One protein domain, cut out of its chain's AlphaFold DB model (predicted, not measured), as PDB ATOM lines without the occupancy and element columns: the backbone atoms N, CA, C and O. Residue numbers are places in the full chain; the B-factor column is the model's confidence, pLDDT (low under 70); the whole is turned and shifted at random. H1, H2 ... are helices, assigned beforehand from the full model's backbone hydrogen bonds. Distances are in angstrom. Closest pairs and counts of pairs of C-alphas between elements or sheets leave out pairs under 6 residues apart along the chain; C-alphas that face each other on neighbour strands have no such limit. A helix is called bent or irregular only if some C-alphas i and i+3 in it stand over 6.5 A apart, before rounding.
ATOM      1  N   SER A   8      -1.348  68.561 -32.424       60.50
ATOM      2  CA  SER A   8      -1.218  67.126 -32.725       60.50
ATOM      3  C   SER A   8      -0.631  66.320 -31.555       60.50
ATOM      4  O   SER A   8      -1.111  65.227 -31.248       60.50
ATOM      5  N   VAL A   9       0.348  66.885 -30.837       61.88
ATOM      6  CA  VAL A   9       0.988  66.250 -29.672       61.88
ATOM      7  C   VAL A   9       0.030  66.216 -28.475       61.88
ATOM      8  O   VAL A   9      -0.074  65.196 -27.790       61.88
ATOM      9  N   TYR A  10      -0.728  67.293 -28.245       65.00
ATOM     10  CA  TYR A  10      -1.768  67.333 -27.207       65.00
ATOM     11  C   TYR A  10      -2.911  66.344 -27.479       65.00
ATOM     12  O   TYR A  10      -3.369  65.663 -26.556       65.00
ATOM     13  N   ASN A  11      -3.346  66.224 -28.736       66.69
ATOM     14  CA  ASN A  11      -4.391  65.282 -29.132       66.69
ATOM     15  C   ASN A  11      -3.936  63.820 -29.013       66.69
ATOM     16  O   ASN A  11      -4.712  62.981 -28.559       66.69
ATOM     17  N   PHE A  12      -2.673  63.520 -29.328       68.44
ATOM     18  CA  PHE A  12      -2.105  62.183 -29.150       68.44
ATOM     19  C   PHE A  12      -2.022  61.778 -27.673       68.44
ATOM     20  O   PHE A  12      -2.452  60.684 -27.314       68.44
ATOM     21  N   ASN A  13      -1.574  62.680 -26.793       69.88
ATOM     22  CA  ASN A  13      -1.512  62.415 -25.351       69.88
ATOM     23  C   ASN A  13      -2.906  62.187 -24.736       69.88
ATOM     24  O   ASN A  13      -3.071  61.319 -23.879       69.88
ATOM     25  N   ARG A  14      -3.933  62.920 -25.194       65.19
ATOM     26  CA  ARG A  14      -5.328  62.686 -24.777       65.19
ATOM     27  C   ARG A  14      -5.865  61.340 -25.253       65.19
ATOM     28  O   ARG A  14      -6.506  60.641 -24.473       65.19
ATOM     29  N   LEU A  15      -5.587  60.967 -26.500       61.78
ATOM     30  CA  LEU A  15      -5.964  59.664 -27.055       61.78
ATOM     31  C   LEU A  15      -5.293  58.517 -26.301       61.78
ATOM     32  O   LEU A  15      -5.968  57.567 -25.921       61.78
ATOM     33  N   GLN A  16      -3.993  58.629 -26.028       63.62
ATOM     34  CA  GLN A  16      -3.274  57.650 -25.217       63.62
ATOM     35  C   GLN A  16      -3.887  57.525 -23.820       63.62
ATOM     36  O   GLN A  16      -4.181  56.412 -23.399       63.62
ATOM     37  N   SER A  17      -4.168  58.645 -23.147       68.25
ATOM     38  CA  SER A  17      -4.817  58.636 -21.830       68.25
ATOM     39  C   SER A  17      -6.189  57.957 -21.862       68.25
ATOM     40  O   SER A  17      -6.460  57.112 -21.015       68.25
ATOM     41  N   ALA A  18      -7.033  58.268 -22.850       57.94
ATOM     42  CA  ALA A  18      -8.368  57.683 -22.985       57.94
ATOM     43  C   ALA A  18      -8.325  56.182 -23.325       57.94
ATOM     44  O   ALA A  18      -9.124  55.401 -22.812       57.94
ATOM     45  N   ILE A  19      -7.372  55.755 -24.159       58.59
ATOM     46  CA  ILE A  19      -7.164  54.340 -24.494       58.59
ATOM     47  C   ILE A  19      -6.657  53.570 -23.270       58.59
ATOM     48  O   ILE A  19      -7.143  52.474 -22.995       58.59
ATOM     49  N   THR A  20      -5.711  54.133 -22.515       69.88
ATOM     50  CA  THR A  20      -5.227  53.535 -21.264       69.88
ATOM     51  C   THR A  20      -6.340  53.455 -20.221       69.88
ATOM     52  O   THR A  20      -6.479  52.432 -19.558       69.88
ATOM     53  N   GLU A  21      -7.174  54.486 -20.104       68.12
ATOM     54  CA  GLU A  21      -8.329  54.496 -19.206       68.12
ATOM     55  C   GLU A  21      -9.366  53.433 -19.596       68.12
ATOM     56  O   GLU A  21      -9.800  52.655 -18.746       68.12
ATOM     57  N   LEU A  22      -9.690  53.315 -20.887       59.94
ATOM     58  CA  LEU A  22     -10.600  52.291 -21.399       59.94
ATOM     59  C   LEU A  22     -10.044  50.878 -21.171       59.94
ATOM     60  O   LEU A  22     -10.756  50.012 -20.665       59.94
ATOM     61  N   ALA A  23      -8.766  50.645 -21.473       66.19
ATOM     62  CA  ALA A  23      -8.110  49.360 -21.236       66.19
ATOM     63  C   ALA A  23      -8.092  48.995 -19.741       66.19
ATOM     64  O   ALA A  23      -8.391  47.857 -19.378       66.19
ATOM     65  N   ASN A  24      -7.823  49.971 -18.870       75.44
ATOM     66  CA  ASN A  24      -7.859  49.786 -17.422       75.44
ATOM     67  C   ASN A  24      -9.280  49.512 -16.911       75.44
ATOM     68  O   ASN A  24      -9.456  48.649 -16.050       75.44
ATOM     69  N   SER A  25     -10.300  50.182 -17.459       77.81
ATOM     70  CA  SER A  25     -11.702  49.923 -17.106       77.81
ATOM     71  C   SER A  25     -12.147  48.515 -17.512       77.81
ATOM     72  O   SER A  25     -12.753  47.809 -16.707       77.81
ATOM     73  N   GLY A  26     -11.757  48.058 -18.708       81.88
ATOM     74  CA  GLY A  26     -12.046  46.706 -19.187       81.88
ATOM     75  C   GLY A  26     -11.324  45.639 -18.365       81.88
ATOM     76  O   GLY A  26     -11.916  44.627 -17.994       81.88
ATOM     77  N   TYR A  27     -10.063  45.893 -18.006       83.56
ATOM     78  CA  TYR A  27      -9.293  45.022 -17.122       83.56
ATOM     79  C   TYR A  27      -9.952  44.891 -15.742       83.56
ATOM     80  O   TYR A  27     -10.199  43.774 -15.288       83.56
ATOM     81  N   MET A  28     -10.285  46.004 -15.085       86.81
ATOM     82  CA  MET A  28     -10.873  45.979 -13.741       86.81
ATOM     83  C   MET A  28     -12.237  45.287 -13.712       86.81
ATOM     84  O   MET A  28     -12.512  44.523 -12.782       86.81
ATOM     85  N   GLU A  29     -13.058  45.496 -14.740       86.88
ATOM     86  CA  GLU A  29     -14.340  44.805 -14.879       86.88
ATOM     87  C   GLU A  29     -14.141  43.297 -15.103       86.88
ATOM     88  O   GLU A  29     -14.789  42.482 -14.445       86.88
ATOM     89  N   SER A  30     -13.166  42.899 -15.931       82.75
ATOM     90  CA  SER A  30     -12.842  41.481 -16.146       82.75
ATOM     91  C   SER A  30     -12.366  40.782 -14.862       82.75
ATOM     92  O   SER A  30     -12.813  39.678 -14.548       82.75
ATOM     93  N   VAL A  31     -11.525  41.446 -14.059       88.69
ATOM     94  CA  VAL A  31     -11.061  40.937 -12.759       88.69
ATOM     95  C   VAL A  31     -12.232  40.775 -11.794       88.69
ATOM     96  O   VAL A  31     -12.312  39.773 -11.082       88.69
ATOM     97  N   LYS A  32     -13.151  41.745 -11.763       90.75
ATOM     98  CA  LYS A  32     -14.337  41.693 -10.906       90.75
ATOM     99  C   LYS A  32     -15.219  40.491 -11.251       90.75
ATOM    100  O   LYS A  32     -15.530  39.713 -10.350       90.75
ATOM    101  N   GLN A  33     -15.549  40.302 -12.528       87.81
ATOM    102  CA  GLN A  33     -16.398  39.196 -12.992       87.81
ATOM    103  C   GLN A  33     -15.764  37.823 -12.730       87.81
ATOM    104  O   GLN A  33     -16.430  36.909 -12.233       87.81
ATOM    105  N   LEU A  34     -14.459  37.682 -13.001       87.50
ATOM    106  CA  LEU A  34     -13.713  36.454 -12.705       87.50
ATOM    107  C   LEU A  34     -13.718  36.147 -11.207       87.50
ATOM    108  O   LEU A  34     -13.993  35.017 -10.809       87.50
ATOM    109  N   ARG A  35     -13.464  37.153 -10.363       93.50
ATOM    110  CA  ARG A  35     -13.480  36.988  -8.907       93.50
ATOM    111  C   ARG A  35     -14.851  36.559  -8.400       93.50
ATOM    112  O   ARG A  35     -14.909  35.664  -7.568       93.50
ATOM    113  N   GLU A  36     -15.927  37.198  -8.853       92.75
ATOM    114  CA  GLU A  36     -17.293  36.866  -8.425       92.75
ATOM    115  C   GLU A  36     -17.662  35.431  -8.810       92.75
ATOM    116  O   GLU A  36     -18.160  34.680  -7.973       92.75
ATOM    117  N   THR A  37     -17.315  35.016 -10.031       89.75
ATOM    118  CA  THR A  37     -17.541  33.645 -10.507       89.75
ATOM    119  C   THR A  37     -16.763  32.623  -9.675       89.75
ATOM    120  O   THR A  37     -17.348  31.657  -9.186       89.75
ATOM    121  N   LEU A  38     -15.461  32.854  -9.466       89.25
ATOM    122  CA  LEU A  38     -14.612  31.980  -8.650       89.25
ATOM    123  C   LEU A  38     -15.102  31.912  -7.202       89.25
ATOM    124  O   LEU A  38     -15.132  30.835  -6.617       89.25
ATOM    125  N   LEU A  39     -15.506  33.049  -6.633       92.00
ATOM    126  CA  LEU A  39     -15.986  33.122  -5.260       92.00
ATOM    127  C   LEU A  39     -17.244  32.277  -5.065       92.00
ATOM    128  O   LEU A  39     -17.298  31.523  -4.102       92.00
ATOM    129  N   ILE A  40     -18.231  32.389  -5.960       92.38
ATOM    130  CA  ILE A  40     -19.470  31.600  -5.885       92.38
ATOM    131  C   ILE A  40     -19.148  30.107  -5.991       92.38
ATOM    132  O   ILE A  40     -19.540  29.327  -5.125       92.38
ATOM    133  N   GLN A  41     -18.367  29.718  -7.003       91.25
ATOM    134  CA  GLN A  41     -18.019  28.316  -7.242       91.25
ATOM    135  C   GLN A  41     -17.263  27.694  -6.063       91.25
ATOM    136  O   GLN A  41     -17.654  26.648  -5.550       91.25
ATOM    137  N   GLU A  42     -16.195  28.339  -5.598       90.25
ATOM    138  CA  GLU A  42     -15.379  27.815  -4.501       90.25
ATOM    139  C   GLU A  42     -16.130  27.823  -3.164       90.25
ATOM    140  O   GLU A  42     -15.935  26.931  -2.326       90.25
ATOM    141  N   TRP A  43     -16.993  28.818  -2.943       93.94
ATOM    142  CA  TRP A  43     -17.791  28.913  -1.726       93.94
ATOM    143  C   TRP A  43     -18.773  27.750  -1.605       93.94
ATOM    144  O   TRP A  43     -18.775  27.067  -0.574       93.94
ATOM    145  N   ASP A  44     -19.540  27.498  -2.665       89.75
ATOM    146  CA  ASP A  44     -20.607  26.499  -2.666       89.75
ATOM    147  C   ASP A  44     -20.071  25.063  -2.740       89.75
ATOM    148  O   ASP A  44     -20.663  24.158  -2.157       89.75
ATOM    149  N   MET A  45     -18.916  24.842  -3.376       87.62
ATOM    150  CA  MET A  45     -18.361  23.493  -3.545       87.62
ATOM    151  C   MET A  45     -17.811  22.874  -2.257       87.62
ATOM    152  O   MET A  45     -17.932  21.670  -2.047       87.62
ATOM    153  N   SER A  46     -17.131  23.650  -1.410       88.69
ATOM    154  CA  SER A  46     -16.446  23.067  -0.244       88.69
ATOM    155  C   SER A  46     -16.256  24.027   0.921       88.69
ATOM    156  O   SER A  46     -16.379  23.629   2.082       88.69
ATOM    157  N   ASN A  47     -15.979  25.301   0.643       91.94
ATOM    158  CA  ASN A  47     -15.553  26.236   1.678       91.94
ATOM    159  C   ASN A  47     -16.656  26.520   2.703       91.94
ATOM    160  O   ASN A  47     -16.351  26.602   3.894       91.94
ATOM    161  N   ARG A  48     -17.925  26.582   2.276       94.00
ATOM    162  CA  ARG A  48     -19.064  26.732   3.192       94.00
ATOM    163  C   ARG A  48     -19.169  25.559   4.171       94.00
ATOM    164  O   ARG A  48     -19.335  25.775   5.369       94.00
ATOM    165  N   HIS A  49     -19.041  24.322   3.687       93.56
ATOM    166  CA  HIS A  49     -19.114  23.123   4.530       93.56
ATOM    167  C   HIS A  49     -17.930  23.027   5.501       93.56
ATOM    168  O   HIS A  49     -18.120  22.724   6.679       93.56
ATOM    169  N   LEU A  50     -16.718  23.346   5.039       94.31
ATOM    170  CA  LEU A  50     -15.523  23.372   5.885       94.31
ATOM    171  C   LEU A  50     -15.623  24.427   6.992       94.31
ATOM    172  O   LEU A  50     -15.268  24.144   8.136       94.31
ATOM    173  N   ALA A  51     -16.133  25.619   6.674       96.50
ATOM    174  CA  ALA A  51     -16.348  26.678   7.657       96.50
ATOM    175  C   ALA A  51     -17.349  26.252   8.742       96.50
ATOM    176  O   ALA A  51     -17.073  26.426   9.927       96.50
ATOM    177  N   LYS A  52     -18.465  25.621   8.352       95.56
ATOM    178  CA  LYS A  52     -19.455  25.081   9.296       95.56
ATOM    179  C   LYS A  52     -18.860  24.010  10.212       95.56
ATOM    180  O   LYS A  52     -19.020  24.089  11.425       95.56
ATOM    181  N   ARG A  53     -18.119  23.045   9.656       95.62
ATOM    182  CA  ARG A  53     -17.459  21.998  10.456       95.62
ATOM    183  C   ARG A  53     -16.422  22.566  11.420       95.62
ATOM    184  O   ARG A  53     -16.344  22.121  12.559       95.62
ATOM    185  N   ARG A  54     -15.657  23.576  10.992       96.69
ATOM    186  CA  ARG A  54     -14.727  24.291  11.876       96.69
ATOM    187  C   ARG A  54     -15.463  24.987  13.020       96.69
ATOM    188  O   ARG A  54     -14.998  24.900  14.152       96.69
ATOM    189  N   ALA A  55     -16.596  25.631  12.745       97.38
ATOM    190  CA  ALA A  55     -17.399  26.269  13.783       97.38
ATOM    191  C   ALA A  55     -17.876  25.269  14.839       97.38
ATOM    192  O   ALA A  55     -17.759  25.537  16.032       97.38
ATOM    193  N   ILE A  56     -18.344  24.095  14.410       96.88
ATOM    194  CA  ILE A  56     -18.781  23.040  15.328       96.88
ATOM    195  C   ILE A  56     -17.608  22.510  16.148       96.88
ATOM    196  O   ILE A  56     -17.747  22.377  17.355       96.88
ATOM    197  N   ALA A  57     -16.436  22.310  15.544       97.25
ATOM    198  CA  ALA A  57     -15.240  21.913  16.286       97.25
ATOM    199  C   ALA A  57     -14.820  22.955  17.336       97.25
ATOM    200  O   ALA A  57     -14.400  22.606  18.439       97.25
ATOM    201  N   MET A  58     -14.956  24.248  17.025       97.38
ATOM    202  CA  MET A  58     -14.705  25.314  17.997       97.38
ATOM    203  C   MET A  58     -15.752  25.325  19.117       97.38
ATOM    204  O   MET A  58     -15.395  25.515  20.279       97.38
ATOM    205  N   PHE A  59     -17.021  25.094  18.785       96.94
ATOM    206  CA  PHE A  59     -18.101  24.987  19.761       96.94
ATOM    207  C   PHE A  59     -17.931  23.763  20.674       96.94
ATOM    208  O   PHE A  59     -17.990  23.898  21.892       96.94
ATOM    209  N   GLU A  60     -17.634  22.591  20.115       96.50
ATOM    210  CA  GLU A  60     -17.327  21.367  20.862       96.50
ATOM    211  C   GLU A  60     -16.164  21.594  21.831       96.50
ATOM    212  O   GLU A  60     -16.263  21.262  23.014       96.50
ATOM    213  N   ARG A  61     -15.090  22.235  21.359       96.88
ATOM    214  CA  ARG A  61     -13.954  22.603  22.203       96.88
ATOM    215  C   ARG A  61     -14.370  23.519  23.354       96.88
ATOM    216  O   ARG A  61     -13.981  23.264  24.489       96.88
ATOM    217  N   TYR A  62     -15.173  24.548  23.087       96.56
ATOM    218  CA  TYR A  62     -15.687  25.448  24.124       96.56
ATOM    219  C   TYR A  62     -16.505  24.696  25.183       96.56
ATOM    220  O   TYR A  62     -16.354  24.938  26.382       96.56
ATOM    221  N   VAL A  63     -17.362  23.770  24.746       95.69
ATOM    222  CA  VAL A  63     -18.202  22.944  25.623       95.69
ATOM    223  C   VAL A  63     -17.343  22.018  26.484       95.69
ATOM    224  O   VAL A  63     -17.599  21.899  27.682       95.69
ATOM    225  N   ALA A  64     -16.311  21.405  25.900       94.94
ATOM    226  CA  ALA A  64     -15.379  20.533  26.608       94.94
ATOM    227  C   ALA A  64     -14.530  21.300  27.636       94.94
ATOM    228  O   ALA A  64     -14.402  20.862  28.775       94.94
ATOM    229  N   GLU A  65     -13.996  22.469  27.270       97.00
ATOM    230  CA  GLU A  65     -13.166  23.301  28.156       97.00
ATOM    231  C   GLU A  65     -13.935  23.835  29.376       97.00
ATOM    232  O   GLU A  65     -13.327  24.143  30.402       97.00
ATOM    233  N   ARG A  66     -15.265  23.950  29.281       96.12
ATOM    234  CA  ARG A  66     -16.130  24.485  30.345       96.12
ATOM    235  C   ARG A  66     -16.993  23.439  31.051       96.12
ATOM    236  O   ARG A  66     -17.823  23.820  31.870       96.12
ATOM    237  N   ASP A  67     -16.813  22.162  30.730       94.31
ATOM    238  CA  ASP A  67     -17.608  21.045  31.261       94.31
ATOM    239  C   ASP A  67     -19.134  21.218  31.064       94.31
ATOM    240  O   ASP A  67     -19.959  20.886  31.914       94.31
ATOM    241  N   LEU A  68     -19.536  21.747  29.901       94.19
ATOM    242  CA  LEU A  68     -20.938  22.064  29.574       94.19
ATOM    243  C   LEU A  68     -21.647  20.939  28.804       94.19
ATOM    244  O   LEU A  68     -22.732  21.137  28.260       94.19
ATOM    245  N   VAL A  69     -21.056  19.741  28.742       92.62
ATOM    246  CA  VAL A  69     -21.558  18.616  27.928       92.62
ATOM    247  C   VAL A  69     -23.005  18.258  28.285       92.62
ATOM    248  O   VAL A  69     -23.803  17.930  27.407       92.62
ATOM    249  N   ARG A  70     -23.378  18.371  29.566       90.75
ATOM    250  CA  ARG A  70     -24.752  18.124  30.032       90.75
ATOM    251  C   ARG A  70     -25.746  19.181  29.545       90.75
ATOM    252  O   ARG A  70     -26.875  18.829  29.230       90.75
ATOM    253  N   GLU A  71     -25.334  20.445  29.445       89.81
ATOM    254  CA  GLU A  71     -26.198  21.547  28.988       89.81
ATOM    255  C   GLU A  71     -26.516  21.468  27.492       89.81
ATOM    256  O   GLU A  71     -27.544  21.970  27.038       89.81
ATOM    257  N   VAL A  72     -25.634  20.820  26.734       91.19
ATOM    258  CA  VAL A  72     -25.765  20.608  25.290       91.19
ATOM    259  C   VAL A  72     -26.605  19.364  24.966       91.19
ATOM    260  O   VAL A  72     -27.010  19.189  23.826       91.19
ATOM    261  N   GLY A  73     -26.924  18.520  25.954       89.50
ATOM    262  CA  GLY A  73     -27.648  17.258  25.736       89.50
ATOM    263  C   GLY A  73     -26.737  16.050  25.480       89.50
ATOM    264  O   GLY A  73     -27.207  14.993  25.067       89.50
ATOM    265  N   GLY A  74     -25.437  16.174  25.768       91.88
ATOM    266  CA  GLY A  74     -24.466  15.088  25.683       91.88
ATOM    267  C   GLY A  74     -23.708  15.001  24.357       91.88
ATOM    268  O   GLY A  74     -23.920  15.764  23.417       91.88
ATOM    269  N   PHE A  75     -22.798  14.027  24.284       92.00
ATOM    270  CA  PHE A  75     -21.911  13.823  23.132       92.00
ATOM    271  C   PHE A  75     -22.654  13.467  21.832       92.00
ATOM    272  O   PHE A  75     -22.220  13.839  20.743       92.00
ATOM    273  N   ALA A  76     -23.798  12.784  21.935       93.50
ATOM    274  CA  ALA A  76     -24.609  12.420  20.773       93.50
ATOM    275  C   ALA A  76     -25.129  13.656  20.019       93.50
ATOM    276  O   ALA A  76     -25.095  13.677  18.793       93.50
ATOM    277  N   VAL A  77     -25.531  14.708  20.744       93.81
ATOM    278  CA  VAL A  77     -25.990  15.974  20.149       93.81
ATOM    279  C   VAL A  77     -24.843  16.687  19.434       93.81
ATOM    280  O   VAL A  77     -25.004  17.139  18.304       93.81
ATOM    281  N   LEU A  78     -23.659  16.736  20.056       93.25
ATOM    282  CA  LEU A  78     -22.459  17.305  19.433       93.25
ATOM    283  C   LEU A  78     -22.081  16.569  18.143       93.25
ATOM    284  O   LEU A  78     -21.740  17.206  17.152       93.25
ATOM    285  N   SER A  79     -22.197  15.241  18.137       94.50
ATOM    286  CA  SER A  79     -21.951  14.428  16.942       94.50
ATOM    287  C   SER A  79     -22.983  14.702  15.844       94.50
ATOM    288  O   SER A  79     -22.608  14.868  14.688       94.50
ATOM    289  N   ALA A  80     -24.267  14.818  16.199       95.06
ATOM    290  CA  ALA A  80     -25.335  15.134  15.249       95.06
ATOM    291  C   ALA A  80     -25.158  16.517  14.598       95.06
ATOM    292  O   ALA A  80     -25.425  16.674  13.407       95.06
ATOM    293  N   LEU A  81     -24.627  17.500  15.335       94.50
ATOM    294  CA  LEU A  81     -24.343  18.832  14.788       94.50
ATOM    295  C   LEU A  81     -23.351  18.794  13.615       94.50
ATOM    296  O   LEU A  81     -23.480  19.603  12.701       94.50
ATOM    297  N   TYR A  82     -22.387  17.864  13.590       94.12
ATOM    298  CA  TYR A  82     -21.443  17.728  12.467       94.12
ATOM    299  C   TYR A  82     -22.094  17.295  11.153       94.12
ATOM    300  O   TYR A  82     -21.563  17.628  10.084       94.12
ATOM    301  N   GLU A  83     -23.208  16.572  11.238       93.56
ATOM    302  CA  GLU A  83     -24.016  16.174  10.087       93.56
ATOM    303  C   GLU A  83     -24.972  17.307   9.696       93.56
ATOM    304  O   GLU A  83     -25.006  17.721   8.535       93.56
ATOM    305  N   GLU A  84     -25.668  17.887  10.679       93.56
ATOM    306  CA  GLU A  84     -26.695  18.912  10.471       93.56
ATOM    307  C   GLU A  84     -26.398  20.213  11.248       93.56
ATOM    308  O   GLU A  84     -27.018  20.508  12.271       93.56
ATOM    309  N   PRO A  85     -25.485  21.068  10.742       91.69
ATOM    310  CA  PRO A  85     -25.070  22.313  11.407       91.69
ATOM    311  C   PRO A  85     -26.175  23.372  11.532       91.69
ATOM    312  O   PRO A  85     -26.018  24.335  12.277       91.69
ATOM    313  N   GLU A  86     -27.246  23.262  10.741       91.06
ATOM    314  CA  GLU A  86     -28.336  24.246  10.702       91.06
ATOM    315  C   GLU A  86     -29.502  23.867  11.634       91.06
ATOM    316  O   GLU A  86     -30.269  24.746  12.025       91.06
ATOM    317  N   ALA A  87     -29.586  22.605  12.077       92.94
ATOM    318  CA  ALA A  87     -30.650  22.075  12.936       92.94
ATOM    319  C   ALA A  87     -30.468  22.446  14.425       92.94
ATOM    320  O   ALA A  87     -30.683  21.643  15.330       92.94
ATOM    321  N   LEU A  88     -30.050  23.686  14.709       92.12
ATOM    322  CA  LEU A  88     -29.714  24.135  16.068       92.12
ATOM    323  C   LEU A  88     -30.919  24.120  17.017       92.12
ATOM    324  O   LEU A  88     -30.750  23.891  18.209       92.12
ATOM    325  N   GLU A  89     -32.120  24.399  16.512       91.38
ATOM    326  CA  GLU A  89     -33.348  24.449  17.322       91.38
ATOM    327  C   GLU A  89     -33.824  23.063  17.751       91.38
ATOM    328  O   GLU A  89     -34.329  22.907  18.859       91.38
ATOM    329  N   GLU A  90     -33.604  22.062  16.901       92.00
ATOM    330  CA  GLU A  90     -33.990  20.674  17.155       92.00
ATOM    331  C   GLU A  90     -32.953  19.952  18.021       92.00
ATOM    332  O   GLU A  90     -33.310  19.181  18.911       92.00
ATOM    333  N   LEU A  91     -31.665  20.224  17.789       91.94
ATOM    334  CA  LEU A  91     -30.564  19.531  18.455       91.94
ATOM    335  C   LEU A  91     -30.222  20.123  19.828       91.94
ATOM    336  O   LEU A  91     -29.955  19.376  20.767       91.94
ATOM    337  N   LEU A  92     -30.207  21.455  19.971       93.06
ATOM    338  CA  LEU A  92     -29.754  22.105  21.203       93.06
ATOM    339  C   LEU A  92     -30.939  22.527  22.082       93.06
ATOM    340  O   LEU A  92     -31.694  23.428  21.708       93.06
ATOM    341  N   PRO A  93     -31.066  21.998  23.311       89.88
ATOM    342  CA  PRO A  93     -32.189  22.340  24.181       89.88
ATOM    343  C   PRO A  93     -32.104  23.775  24.720       89.88
ATOM    344  O   PRO A  93     -33.128  24.425  24.908       89.88
ATOM    345  N   ASN A  94     -30.896  24.297  24.949       92.88
ATOM    346  CA  ASN A  94     -30.677  25.581  25.612       92.88
ATOM    347  C   ASN A  94     -30.513  26.738  24.608       92.88
ATOM    348  O   ASN A  94     -29.580  26.740  23.801       92.88
ATOM    349  N   ASP A  95     -31.356  27.769  24.725       94.69
ATOM    350  CA  ASP A  95     -31.313  28.980  23.890       94.69
ATOM    351  C   ASP A  95     -29.941  29.669  23.919       94.69
ATOM    352  O   ASP A  95     -29.450  30.134  22.888       94.69
ATOM    353  N   ARG A  96     -29.272  29.693  25.080       94.19
ATOM    354  CA  ARG A  96     -27.937  30.302  25.202       94.19
ATOM    355  C   ARG A  96     -26.902  29.560  24.362       94.19
ATOM    356  O   ARG A  96     -26.073  30.197  23.716       94.19
ATOM    357  N   MET A  97     -26.975  28.228  24.335       94.19
ATOM    358  CA  MET A  97     -26.071  27.400  23.532       94.19
ATOM    359  C   MET A  97     -26.363  27.546  22.042       94.19
ATOM    360  O   MET A  97     -25.423  27.624  21.254       94.19
ATOM    361  N   ARG A  98     -27.638  27.687  21.654       95.25
ATOM    362  CA  ARG A  98     -28.014  28.002  20.267       95.25
ATOM    363  C   ARG A  98     -27.443  29.337  19.813       95.25
ATOM    364  O   ARG A  98     -26.849  29.409  18.741       95.25
ATOM    365  N   MET A  99     -27.599  30.383  20.627       95.69
ATOM    366  CA  MET A  99     -27.052  31.708  20.323       95.69
ATOM    367  C   MET A  99     -25.531  31.665  20.180       95.69
ATOM    368  O   MET A  99     -24.994  32.214  19.217       95.69
ATOM    369  N   LEU A 100     -24.845  30.983  21.101       95.44
ATOM    370  CA  LEU A 100     -23.395  30.839  21.049       95.44
ATOM    371  C   LEU A 100     -22.957  30.088  19.789       95.44
ATOM    372  O   LEU A 100     -22.157  30.618  19.022       95.44
ATOM    373  N   CYS A 101     -23.517  28.902  19.539       95.94
ATOM    374  CA  CYS A 101     -23.188  28.094  18.369       95.94
ATOM    375  C   CYS A 101     -23.415  28.889  17.073       95.94
ATOM    376  O   CYS A 101     -22.502  29.005  16.261       95.94
ATOM    377  N   ARG A 102     -24.569  29.565  16.945       96.12
ATOM    378  CA  ARG A 102     -24.881  30.438  15.802       96.12
ATOM    379  C   ARG A 102     -23.835  31.538  15.621       96.12
ATOM    380  O   ARG A 102     -23.385  31.764  14.502       96.12
ATOM    381  N   SER A 103     -23.427  32.202  16.703       96.88
ATOM    382  CA  SER A 103     -22.421  33.268  16.627       96.88
ATOM    383  C   SER A 103     -21.061  32.756  16.136       96.88
ATOM    384  O   SER A 103     -20.463  33.369  15.255       96.88
ATOM    385  N   MET A 104     -20.621  31.586  16.615       97.19
ATOM    386  CA  MET A 104     -19.369  30.954  16.183       97.19
ATOM    387  C   MET A 104     -19.439  30.489  14.724       97.19
ATOM    388  O   MET A 104     -18.458  30.602  13.986       97.19
ATOM    389  N   THR A 105     -20.599  29.989  14.285       96.31
ATOM    390  CA  THR A 105     -20.839  29.629  12.884       96.31
ATOM    391  C   THR A 105     -20.716  30.838  11.971       96.31
ATOM    392  O   THR A 105     -19.976  30.773  10.991       96.31
ATOM    393  N   GLU A 106     -21.375  31.947  12.304       96.88
ATOM    394  CA  GLU A 106     -21.288  33.185  11.524       96.88
ATOM    395  C   GLU A 106     -19.865  33.752  11.490       96.88
ATOM    396  O   GLU A 106     -19.384  34.165  10.435       96.88
ATOM    397  N   GLU A 107     -19.144  33.718  12.613       97.69
ATOM    398  CA  GLU A 107     -17.749  34.157  12.668       97.69
ATOM    399  C   GLU A 107     -16.858  33.328  11.730       97.69
ATOM    400  O   GLU A 107     -16.157  33.887  10.883       97.69
ATOM    401  N   CYS A 108     -16.951  31.995  11.798       97.06
ATOM    402  CA  CYS A 108     -16.183  31.102  10.928       97.06
ATOM    403  C   CYS A 108     -16.550  31.263   9.447       97.06
ATOM    404  O   CYS A 108     -15.674  31.193   8.579       97.06
ATOM    405  N   LEU A 109     -17.834  31.468   9.136       96.12
ATOM    406  CA  LEU A 109     -18.292  31.715   7.769       96.12
ATOM    407  C   LEU A 109     -17.715  33.024   7.228       96.12
ATOM    408  O   LEU A 109     -17.178  33.036   6.119       96.12
ATOM    409  N   ASN A 110     -17.769  34.101   8.009       97.31
ATOM    410  CA  ASN A 110     -17.245  35.407   7.616       97.31
ATOM    411  C   ASN A 110     -15.722  35.390   7.453       97.31
ATOM    412  O   ASN A 110     -15.215  35.843   6.422       97.31
ATOM    413  N   GLU A 111     -14.992  34.807   8.411       96.88
ATOM    414  CA  GLU A 111     -13.536  34.650   8.332       96.88
ATOM    415  C   GLU A 111     -13.155  33.880   7.061       96.88
ATOM    416  O   GLU A 111     -12.313  34.327   6.271       96.88
ATOM    417  N   ARG A 112     -13.825  32.748   6.805       95.81
ATOM    418  CA  ARG A 112     -13.522  31.919   5.638       95.81
ATOM    419  C   ARG A 112     -13.878  32.611   4.329       95.81
ATOM    420  O   ARG A 112     -13.118  32.510   3.366       95.81
ATOM    421  N   ARG A 113     -15.003  33.324   4.278       94.75
ATOM    422  CA  ARG A 113     -15.435  34.068   3.091       94.75
ATOM    423  C   ARG A 113     -14.462  35.195   2.753       94.75
ATOM    424  O   ARG A 113     -14.139  35.368   1.581       94.75
ATOM    425  N   MET A 114     -13.937  35.899   3.756       96.69
ATOM    426  CA  MET A 114     -12.902  36.922   3.566       96.69
ATOM    427  C   MET A 114     -11.582  36.329   3.062       96.69
ATOM    428  O   MET A 114     -10.984  36.865   2.127       96.69
ATOM    429  N   GLN A 115     -11.142  35.200   3.629       94.44
ATOM    430  CA  GLN A 115      -9.964  34.478   3.134       94.44
ATOM    431  C   GLN A 115     -10.138  34.077   1.664       94.44
ATOM    432  O   GLN A 115      -9.259  34.340   0.844       94.44
ATOM    433  N   LEU A 116     -11.292  33.495   1.325       93.75
ATOM    434  CA  LEU A 116     -11.594  33.062  -0.033       93.75
ATOM    435  C   LEU A 116     -11.663  34.243  -1.005       93.75
ATOM    436  O   LEU A 116     -11.074  34.179  -2.078       93.75
ATOM    437  N   TYR A 117     -12.305  35.344  -0.613       94.69
ATOM    438  CA  TYR A 117     -12.351  36.565  -1.414       94.69
ATOM    439  C   TYR A 117     -10.947  37.055  -1.781       94.69
ATOM    440  O   TYR A 117     -10.688  37.363  -2.945       94.69
ATOM    441  N   ASN A 118     -10.023  37.081  -0.815       94.69
ATOM    442  CA  ASN A 118      -8.642  37.496  -1.053       94.69
ATOM    443  C   ASN A 118      -7.921  36.557  -2.031       94.69
ATOM    444  O   ASN A 118      -7.259  37.037  -2.954       94.69
ATOM    445  N   SER A 119      -8.092  35.240  -1.878       92.25
ATOM    446  CA  SER A 119      -7.534  34.244  -2.800       92.25
ATOM    447  C   SER A 119      -8.107  34.382  -4.213       92.25
ATOM    448  O   SER A 119      -7.343  34.510  -5.166       92.25
ATOM    449  N   CYS A 120      -9.433  34.452  -4.360       90.88
ATOM    450  CA  CYS A 120     -10.093  34.631  -5.655       90.88
ATOM    451  C   CYS A 120      -9.703  35.957  -6.317       90.88
ATOM    452  O   CYS A 120      -9.528  36.011  -7.529       90.88
ATOM    453  N   ASN A 121      -9.532  37.032  -5.542       93.00
ATOM    454  CA  ASN A 121      -9.094  38.327  -6.058       93.00
ATOM    455  C   ASN A 121      -7.654  38.280  -6.590       93.00
ATOM    456  O   ASN A 121      -7.372  38.888  -7.620       93.00
ATOM    457  N   ALA A 122      -6.751  37.561  -5.917       90.31
ATOM    458  CA  ALA A 122      -5.390  37.350  -6.407       90.31
ATOM    459  C   ALA A 122      -5.393  36.538  -7.713       90.31
ATOM    460  O   ALA A 122      -4.845  36.988  -8.717       90.31
ATOM    461  N   THR A 123      -6.108  35.409  -7.740       86.81
ATOM    462  CA  THR A 123      -6.219  34.553  -8.931       86.81
ATOM    463  C   THR A 123      -6.879  35.270 -10.108       86.81
ATOM    464  O   THR A 123      -6.413  35.155 -11.238       86.81
ATOM    465  N   ALA A 124      -7.926  36.062  -9.870       88.06
ATOM    466  CA  ALA A 124      -8.584  36.832 -10.923       88.06
ATOM    467  C   ALA A 124      -7.642  37.873 -11.549       88.06
ATOM    468  O   ALA A 124      -7.628  38.029 -12.769       88.06
ATOM    469  N   LYS A 125      -6.814  38.546 -10.737       88.50
ATOM    470  CA  LYS A 125      -5.784  39.468 -11.242       88.50
ATOM    471  C   LYS A 125      -4.756  38.744 -12.107       88.50
ATOM    472  O   LYS A 125      -4.437  39.253 -13.176       88.50
ATOM    473  N   GLU A 126      -4.281  37.575 -11.675       86.56
ATOM    474  CA  GLU A 126      -3.343  36.740 -12.440       86.56
ATOM    475  C   GLU A 126      -3.944  36.264 -13.773       86.56
ATOM    476  O   GLU A 126      -3.303  36.344 -14.818       86.56
ATOM    477  N   MET A 127      -5.200  35.815 -13.779       81.00
ATOM    478  CA  MET A 127      -5.877  35.389 -15.009       81.00
ATOM    479  C   MET A 127      -6.100  36.556 -15.979       81.00
ATOM    480  O   MET A 127      -5.900  36.416 -17.190       81.00
ATOM    481  N   ALA A 128      -6.474  37.727 -15.465       80.69
ATOM    482  CA  ALA A 128      -6.676  38.913 -16.286       80.69
ATOM    483  C   ALA A 128      -5.354  39.446 -16.871       80.69
ATOM    484  O   ALA A 128      -5.320  39.831 -18.040       80.69
ATOM    485  N   THR A 129      -4.241  39.415 -16.120       81.88
ATOM    486  CA  THR A 129      -2.926  39.818 -16.654       81.88
ATOM    487  C   THR A 129      -2.448  38.862 -17.750       81.88
ATOM    488  O   THR A 129      -2.000  39.314 -18.808       81.88
ATOM    489  N   LEU A 130      -2.628  37.550 -17.572       78.50
ATOM    490  CA  LEU A 130      -2.336  36.548 -18.608       78.50
ATOM    491  C   LEU A 130      -3.193  36.730 -19.871       78.50
ATOM    492  O   LEU A 130      -2.712  36.528 -20.985       78.50
ATOM    493  N   THR A 131      -4.443  37.164 -19.709       72.88
ATOM    494  CA  THR A 131      -5.348  37.438 -20.834       72.88
ATOM    495  C   THR A 131      -4.925  38.701 -21.591       72.88
ATOM    496  O   THR A 131      -4.840  38.688 -22.817       72.88
ATOM    497  N   SER A 132      -4.578  39.771 -20.865       70.38
ATOM    498  CA  SER A 132      -4.129  41.046 -21.446       70.38
ATOM    499  C   SER A 132      -2.775  40.971 -22.165       70.38
ATOM    500  O   SER A 132      -2.540  41.716 -23.110       70.38
TER     501      SER A 132
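AT A GLANCE: This is residues 8 to 132 of the 170 residues of an uncharacterized protein of Haematococcus lacustris (UniProt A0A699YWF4). Look for a rod: bent H1 and long H4 run opposite ways, with H2 and H3 making a head at one end. Residues 8 to 22 stick out at the other. The printed part, 125 residues with four named helices, is all helix and extended: radius of gyration of the C-alphas 23.4 A, spans 83 by 22 by 22 A.

HOW THE PARTS SIT: H1, residues 8 to 65, by its hydrogen bonds one helix, is bent, C-alphas 45 and 48 being 7.5 A apart; its arms are H1a to 45 and H1b from 48. H4, residues 95 to 132, touches residues 27 to 43 of H1a, C-alphas 31 and 124 closest at 5.1 A, and also touches H1b. H2, residues 75 to 83, makes a hairpin with H1b and touches H3, residues 88 to 91. H1a, H1b and H4 have every O i to N i+4 pair within hydrogen-bond range.

IN THESE COORDINATES: Find C-alpha 8 at (-1.218, 67.126, -32.725) and C-alpha 132 at (-4.129, 41.046, -21.446).

THE WHOLE: The printed part has no cut; residues 8 to 23 have pLDDT under 70.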